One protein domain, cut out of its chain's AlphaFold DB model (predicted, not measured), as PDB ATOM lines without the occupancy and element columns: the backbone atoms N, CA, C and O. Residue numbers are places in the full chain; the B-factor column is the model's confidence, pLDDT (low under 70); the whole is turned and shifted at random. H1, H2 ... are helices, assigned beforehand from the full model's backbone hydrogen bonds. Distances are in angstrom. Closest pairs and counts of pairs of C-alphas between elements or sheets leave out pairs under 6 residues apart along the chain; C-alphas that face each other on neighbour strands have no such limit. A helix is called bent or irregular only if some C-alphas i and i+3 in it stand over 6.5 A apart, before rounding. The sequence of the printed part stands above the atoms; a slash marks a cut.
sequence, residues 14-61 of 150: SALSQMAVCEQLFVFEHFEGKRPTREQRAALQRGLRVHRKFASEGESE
ATOM      1  N   SER A  14      -8.528  42.576 -26.938       85.69
ATOM      2  CA  SER A  14      -9.580  42.137 -27.861       85.69
ATOM      3  C   SER A  14     -10.836  43.005 -27.754       85.69
ATOM      4  O   SER A  14     -11.338  43.448 -28.783       85.69
ATOM      5  N   ALA A  15     -11.298  43.320 -26.539       84.44
ATOM      6  CA  ALA A  15     -12.470  44.173 -26.353       84.44
ATOM      7  C   ALA A  15     -12.255  45.574 -26.945       84.44
ATOM      8  O   ALA A  15     -13.134  46.072 -27.635       84.44
ATOM      9  N   LEU A  16     -11.068  46.164 -26.759       87.75
ATOM     10  CA  LEU A  16     -10.720  47.443 -27.389       87.75
ATOM     11  C   LEU A  16     -10.675  47.338 -28.920       87.75
ATOM     12  O   LEU A  16     -11.198  48.207 -29.607       87.75
ATOM     13  N   SER A  17     -10.093  46.264 -29.464       88.62
ATOM     14  CA  SER A  17     -10.001  46.074 -30.919       88.62
ATOM     15  C   SER A  17     -11.362  45.882 -31.593       88.62
ATOM     16  O   SER A  17     -11.558  46.341 -32.712       88.62
ATOM     17  N   GLN A  18     -12.325  45.250 -30.915       86.62
ATOM     18  CA  GLN A  18     -13.663  45.030 -31.472       86.62
ATOM     19  C   GLN A  18     -14.461  46.322 -31.629       86.62
ATOM     20  O   GLN A  18     -15.270  46.417 -32.547       86.62
ATOM     21  N   MET A  19     -14.199  47.325 -30.785       87.38
ATOM     22  CA  MET A  19     -14.827  48.642 -30.913       87.38
ATOM     23  C   MET A  19     -14.467  49.330 -32.238       87.38
ATOM     24  O   MET A  19     -15.243  50.146 -32.712       87.38
ATOM     25  N   ALA A  20     -13.319  48.990 -32.839       88.88
ATOM     26  CA  ALA A  20     -12.877  49.546 -34.119       88.88
ATOM     27  C   ALA A  20     -13.464  48.824 -35.345       88.88
ATOM     28  O   ALA A  20     -13.290  49.298 -36.462       88.88
ATOM     29  N   VAL A  21     -14.119  47.672 -35.159       87.75
ATOM     30  CA  VAL A  21     -14.728  46.914 -36.264       87.75
ATOM     31  C   VAL A  21     -16.120  47.451 -36.572       87.75
ATOM     32  O   VAL A  21     -16.422  47.765 -37.717       87.75
ATOM     33  N   CYS A  22     -16.971  47.528 -35.548       91.69
ATOM     34  CA  CYS A  22     -18.300  48.124 -35.626       91.69
ATOM     35  C   CYS A  22     -18.776  48.456 -34.210       91.69
ATOM     36  O   CYS A  22     -18.953  47.573 -33.364       91.69
ATOM     37  N   GLU A  23     -18.998  49.739 -33.957       91.75
ATOM     38  CA  GLU A  23     -19.420  50.275 -32.673       91.75
ATOM     39  C   GLU A  23     -20.794  49.745 -32.257       91.75
ATOM     40  O   GLU A  23     -20.985  49.371 -31.099       91.75
ATOM     41  N   GLN A  24     -21.728  49.624 -33.205       91.94
ATOM     42  CA  GLN A  24     -23.062  49.097 -32.923       91.94
ATOM     43  C   GLN A  24     -22.997  47.618 -32.545       91.94
ATOM     44  O   GLN A  24     -23.593  47.214 -31.548       91.94
ATOM     45  N   LEU A  25     -22.225  46.816 -33.285       89.62
ATOM     46  CA  LEU A  25     -22.035  45.402 -32.970       89.62
ATOM     47  C   LEU A  25     -21.429  45.220 -31.575       89.62
ATOM     48  O   LEU A  25     -21.901  44.377 -30.819       89.62
ATOM     49  N   PHE A  26     -20.426  46.021 -31.207       89.62
ATOM     50  CA  PHE A  26     -19.831  45.964 -29.872       89.62
ATOM     51  C   PHE A  26     -20.853  46.272 -28.768       89.62
ATOM     52  O   PHE A  26     -20.879  45.578 -27.750       89.62
ATOM     53  N   VAL A  27     -21.713  47.277 -28.970       89.88
ATOM     54  CA  VAL A  27     -22.800  47.610 -28.034       89.88
ATOM     55  C   VAL A  27     -23.772  46.436 -27.891       89.88
ATOM     56  O   VAL A  27     -24.077  46.039 -26.767       89.88
ATOM     57  N   PHE A  28     -24.203  45.825 -28.997       91.12
ATOM     58  CA  PHE A  28     -25.067  44.643 -28.947       91.12
ATOM     59  C   PHE A  28     -24.390  43.460 -28.246       91.12
ATOM     60  O   PHE A  28     -24.981  42.871 -27.348       91.12
ATOM     61  N   GLU A  29     -23.134  43.140 -28.572       89.81
ATOM     62  CA  GLU A  29     -22.379  42.067 -27.906       89.81
ATOM     63  C   GLU A  29     -22.185  42.320 -26.401       89.81
ATOM     64  O   GLU A  29     -22.055  41.363 -25.633       89.81
ATOM     65  N   HIS A  30     -22.150  43.584 -25.967       87.00
ATOM     66  CA  HIS A  30     -22.037  43.955 -24.557       87.00
ATOM     67  C   HIS A  30     -23.322  43.674 -23.771       87.00
ATOM     68  O   HIS A  30     -23.240  43.158 -22.656       87.00
ATOM     69  N   PHE A  31     -24.485  43.999 -24.344       90.75
ATOM     70  CA  PHE A  31     -25.784  43.807 -23.693       90.75
ATOM     71  C   PHE A  31     -26.329  42.382 -23.853       90.75
ATOM     72  O   PHE A  31     -26.791  41.791 -22.882       90.75
ATOM     73  N   GLU A  32     -26.227  41.803 -25.049       91.25
ATOM     74  CA  GLU A  32     -26.823  40.504 -25.409       91.25
ATOM     75  C   GLU A  32     -25.850  39.323 -25.278       91.25
ATOM     76  O   GLU A  32     -26.237  38.151 -25.380       91.25
ATOM     77  N   GLY A  33     -24.566  39.620 -25.081       88.44
ATOM     78  CA  GLY A  33     -23.493  38.640 -25.134       88.44
ATOM     79  C   GLY A  33     -23.134  38.220 -26.563       88.44
ATOM     80  O   GLY A  33     -23.886  38.369 -27.526       88.44
ATOM     81  N   LYS A  34     -21.940  37.643 -26.715       86.69
ATOM     82  CA  LYS A  34     -21.449  37.171 -28.015       86.69
ATOM     83  C   LYS A  34     -22.127  35.873 -28.432       86.69
ATOM     84  O   LYS A  34     -22.110  34.892 -27.686       86.69
ATOM     85  N   ARG A  35     -22.606  35.816 -29.676       90.44
ATOM     86  CA  ARG A  35     -23.192  34.606 -30.280       90.44
ATOM     87  C   ARG A  35     -22.434  34.198 -31.551       90.44
ATOM     88  O   ARG A  35     -22.956  34.351 -32.649       90.44
ATOM     89  N   PRO A  36     -21.200  33.672 -31.426       89.88
ATOM     90  CA  PRO A  36     -20.406  33.310 -32.591       89.88
ATOM     91  C   PRO A  36     -20.981  32.083 -33.305       89.88
ATOM     92  O   PRO A  36     -21.395  31.114 -32.649       89.88
ATOM     93  N   THR A  37     -20.927  32.104 -34.639       95.31
ATOM     94  CA  THR A  37     -21.257  30.968 -35.509       95.31
ATOM     95  C   THR A  37     -20.321  29.783 -35.247       95.31
ATOM     96  O   THR A  37     -19.264  29.915 -34.619       95.31
ATOM     97  N   ARG A  38     -20.685  28.589 -35.734       95.94
ATOM     98  CA  ARG A  38     -19.839  27.389 -35.593       95.94
ATOM     99  C   ARG A  38     -18.447  27.596 -36.199       95.94
ATOM    100  O   ARG A  38     -17.451  27.246 -35.569       95.94
ATOM    101  N   GLU A  39     -18.377  28.228 -37.366       96.38
ATOM    102  CA  GLU A  39     -17.117  28.545 -38.045       96.38
ATOM    103  C   GLU A  39     -16.275  29.557 -37.261       96.38
ATOM    104  O   GLU A  39     -15.078  29.341 -37.063       96.38
ATOM    105  N   GLN A  40     -16.901  30.614 -36.728       93.00
ATOM    106  CA  GLN A  40     -16.228  31.607 -35.885       93.00
ATOM    107  C   GLN A  40     -15.678  30.979 -34.598       93.00
ATOM    108  O   GLN A  40     -14.546  31.265 -34.204       93.00
ATOM    109  N   ARG A  41     -16.430  30.073 -33.958       94.62
ATOM    110  CA  ARG A  41     -15.949  29.312 -32.791       94.62
ATOM    111  C   ARG A  41     -14.748  28.446 -33.147       94.62
ATOM    112  O   ARG A  41     -13.774  28.428 -32.395       94.62
ATOM    113  N   ALA A  42     -14.791  27.759 -34.288       96.50
ATOM    114  CA  ALA A  42     -13.670  26.952 -34.757       96.50
ATOM    115  C   ALA A  42     -12.427  27.821 -35.018       96.50
ATOM    116  O   ALA A  42     -11.333  27.470 -34.578       96.50
ATOM    117  N   ALA A  43     -12.585  28.979 -35.664       94.50
ATOM    118  CA  ALA A  43     -11.498  29.930 -35.893       94.50
ATOM    119  C   ALA A  43     -10.901  30.466 -34.581       94.50
ATOM    120  O   ALA A  43      -9.681  30.450 -34.414       94.50
ATOM    121  N   LEU A  44     -11.748  30.846 -33.616       92.12
ATOM    122  CA  LEU A  44     -11.315  31.286 -32.290       92.12
ATOM    123  C   LEU A  44     -10.512  30.195 -31.571       92.12
ATOM    124  O   LEU A  44      -9.441  30.467 -31.036       92.12
ATOM    125  N   GLN A  45     -10.991  28.949 -31.586       96.06
ATOM    126  CA  GLN A  45     -10.277  27.830 -30.968       96.06
ATOM    127  C   GLN A  45      -8.923  27.571 -31.633       96.06
ATOM    128  O   GLN A  45      -7.948  27.304 -30.929       96.06
ATOM    129  N   ARG A  46      -8.831  27.672 -32.967       96.44
ATOM    130  CA  ARG A  46      -7.544  27.582 -33.673       96.44
ATOM    131  C   ARG A  46      -6.591  28.687 -33.213       96.44
ATOM    132  O   ARG A  46      -5.464  28.381 -32.832       96.44
ATOM    133  N   GLY A  47      -7.060  29.935 -33.154       95.19
ATOM    134  CA  GLY A  47      -6.272  31.071 -32.668       95.19
ATOM    135  C   GLY A  47      -5.792  30.892 -31.224       95.19
ATOM    136  O   GLY A  47      -4.612  31.079 -30.937       95.19
ATOM    137  N   LEU A  48      -6.669  30.447 -30.320       94.31
ATOM    138  CA  LEU A  48      -6.332  30.202 -28.914       94.31
ATOM    139  C   LEU A  48      -5.272  29.106 -28.738       94.31
ATOM    140  O   LEU A  48      -4.386  29.248 -27.895       94.31
ATOM    141  N   ARG A  49      -5.322  28.030 -29.535       96.19
ATOM    142  CA  ARG A  49      -4.293  26.972 -29.504       96.19
ATOM    143  C   ARG A  49      -2.923  27.523 -29.883       96.19
ATOM    144  O   ARG A  49      -1.944  27.248 -29.196       96.19
ATOM    145  N   VAL A  50      -2.874  28.327 -30.942       95.94
ATOM    146  CA  VAL A  50      -1.640  28.958 -31.419       95.94
ATOM    147  C   VAL A  50      -1.111  29.962 -30.390       95.94
ATOM    148  O   VAL A  50       0.058  29.886 -30.026       95.94
ATOM    149  N   HIS A  51      -1.972  30.817 -29.829       94.19
ATOM    150  CA  HIS A  51      -1.598  31.730 -28.743       94.19
ATOM    151  C   HIS A  51      -1.004  31.001 -27.541       94.19
ATOM    152  O   HIS A  51       0.014  31.429 -27.003       94.19
ATOM    153  N   ARG A  52      -1.622  29.893 -27.124       95.06
ATOM    154  CA  ARG A  52      -1.130  29.100 -25.997       95.06
ATOM    155  C   ARG A  52       0.249  28.513 -26.280       95.06
ATOM    156  O   ARG A  52       1.110  28.555 -25.407       95.06
ATOM    157  N   LYS A  53       0.459  28.004 -27.496       95.88
ATOM    158  CA  LYS A  53       1.756  27.483 -27.934       95.88
ATOM    159  C   LYS A  53       2.824  28.578 -27.875       95.88
ATOM    160  O   LYS A  53       3.805  28.405 -27.160       95.88
ATOM    161  N   PHE A  54       2.574  29.730 -28.497       94.88
ATOM    162  CA  PHE A  54       3.484  30.878 -28.443       94.88
ATOM    163  C   PHE A  54       3.777  31.349 -27.014       94.88
ATOM    164  O   PHE A  54       4.921  31.660 -26.700       94.88
ATOM    165  N   ALA A  55       2.773  31.376 -26.131       93.00
ATOM    166  CA  ALA A  55       2.977  31.737 -24.731       93.00
ATOM    167  C   ALA A  55       3.932  30.754 -24.032       93.00
ATOM    168  O   ALA A  55       4.903  31.182 -23.414       93.00
ATOM    169  N   SER A  56       3.717  29.445 -24.204       92.38
ATOM    170  CA  SER A  56       4.582  28.409 -23.619       92.38
ATOM    171  C   SER A  56       6.009  28.415 -24.185       92.38
ATOM    172  O   SER A  56       6.976  28.176 -23.457       92.38
ATOM    173  N   GLU A  57       6.164  28.729 -25.474       92.56
ATOM    174  CA  GLU A  57       7.467  28.897 -26.121       92.56
ATOM    175  C   GLU A  57       8.190  30.131 -25.573       92.56
ATOM    176  O   GLU A  57       9.366  30.046 -25.223       92.56
ATOM    177  N   GLY A  58       7.477  31.250 -25.413       86.31
ATOM    178  CA  GLY A  58       8.006  32.473 -24.811       86.31
ATOM    179  C   GLY A  58       8.422  32.290 -23.350       86.31
ATOM    180  O   GLY A  58       9.492  32.753 -22.960       86.31
ATOM    181  N   GLU A  59       7.633  31.572 -22.548       83.75
ATOM    182  CA  GLU A  59       7.994  31.202 -21.173       83.75
ATOM    183  C   GLU A  59       9.241  30.313 -21.137       83.75
ATOM    184  O   GLU A  59      10.155  30.556 -20.348       83.75
ATOM    185  N   SER A  60       9.316  29.318 -22.025       78.00
ATOM    186  CA  SER A  60      10.470  28.420 -22.134       78.00
ATOM    187  C   SER A  60      11.739  29.168 -22.540       78.00
ATOM    188  O   SER A  60      12.814  28.908 -21.993       78.00
ATOM    189  N   GLU A  61      11.627  30.117 -23.468       77.56
ATOM    190  CA  GLU A  61      12.742  30.937 -23.929       77.56
ATOM    191  C   GLU A  61      13.178  31.944 -22.862       77.56
ATOM    192  O   GLU A  61      14.362  32.026 -22.540       77.56
TER     193      GLU A  61
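AT A GLANCE: This is residues 14 to 61 of the 150 residues of an uncharacterized protein of Methylibium sp. T29-B (UniProt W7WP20). One long helix, H3, sticks out as a free arm from a small head made of two short helices, H1 and H2, which meet at a steep angle. A stretch of five residues, 33 to 37, leads from the head to the beginning of H3, and an open gap lies between H3 and the two short helices. The printed part has 48 residues with three named helices, in the order H1, H2, H3, and no named strand; its class is all helix. The whole is only just loose, close to extended, with a radius of gyration of the C-alphas of 14.1 A, and it is elongated, with spans of 41 by 23 by 15 A.

HOW THE PARTS SIT: Begin at Ser 14 with H1, residues 14 to 19, and pass over the tight link to H2, residues 23 to 32. H1 and H2 are close but not clearly touching, with 2 pairs of C-alphas within 8 A. Look for their closest C-alphas at Met 19 and Phe 26, 5.8 A apart. The two helices run opposite ways at a steep tilt of 57 degrees, and their centres are 11.1 A apart. After another tight link comes H3, residues 38 to 61, which touches no helix. H1 and H3 are apart, and so are H2 and H3. Residues 37 to 43, of which 38 to 43 belong to H3, stand free, and so do residues 45 to 61, which belong to H3. In H2 and H3 you will find every O i to N i+4 pair within hydrogen-bond range; in H1 it is 1 of 2, beside 3 of 3 O i to N i+3 pairs. None of the three helices is bent or irregular.

IN THESE COORDINATES: Find C-alpha 14 at (-9.580, 42.137, -27.861); from there H1 runs 8.9 A from first to last C-alpha, to Met 19. H2 begins at Glu 23, with its C-alpha at (-19.420, 50.275, -32.673), and runs 14.2 A to Glu 32. H3 begins at Arg 38, with its C-alpha at (-19.839, 27.389, -35.593), and runs 34.8 A to C-alpha 61 at (12.742, 30.937, -23.929). Read the x column along H3 to see it climb between these two ends.

THE WHOLE: Look to Gln 24 in H2 and Glu 61 in H3 for the two C-alphas farthest apart, 41.1 A. The first and last printed C-alphas, those of Ser 14 and Glu 61, are 25.3 A apart. The printed part has no cut, and both links are tight, with 3 residues between H1 and H2 and 5 between H2 and H3. In the B-factor column of this predicted model, the mean pLDDT of the printed part is 90.9, and no printed residue is under 70.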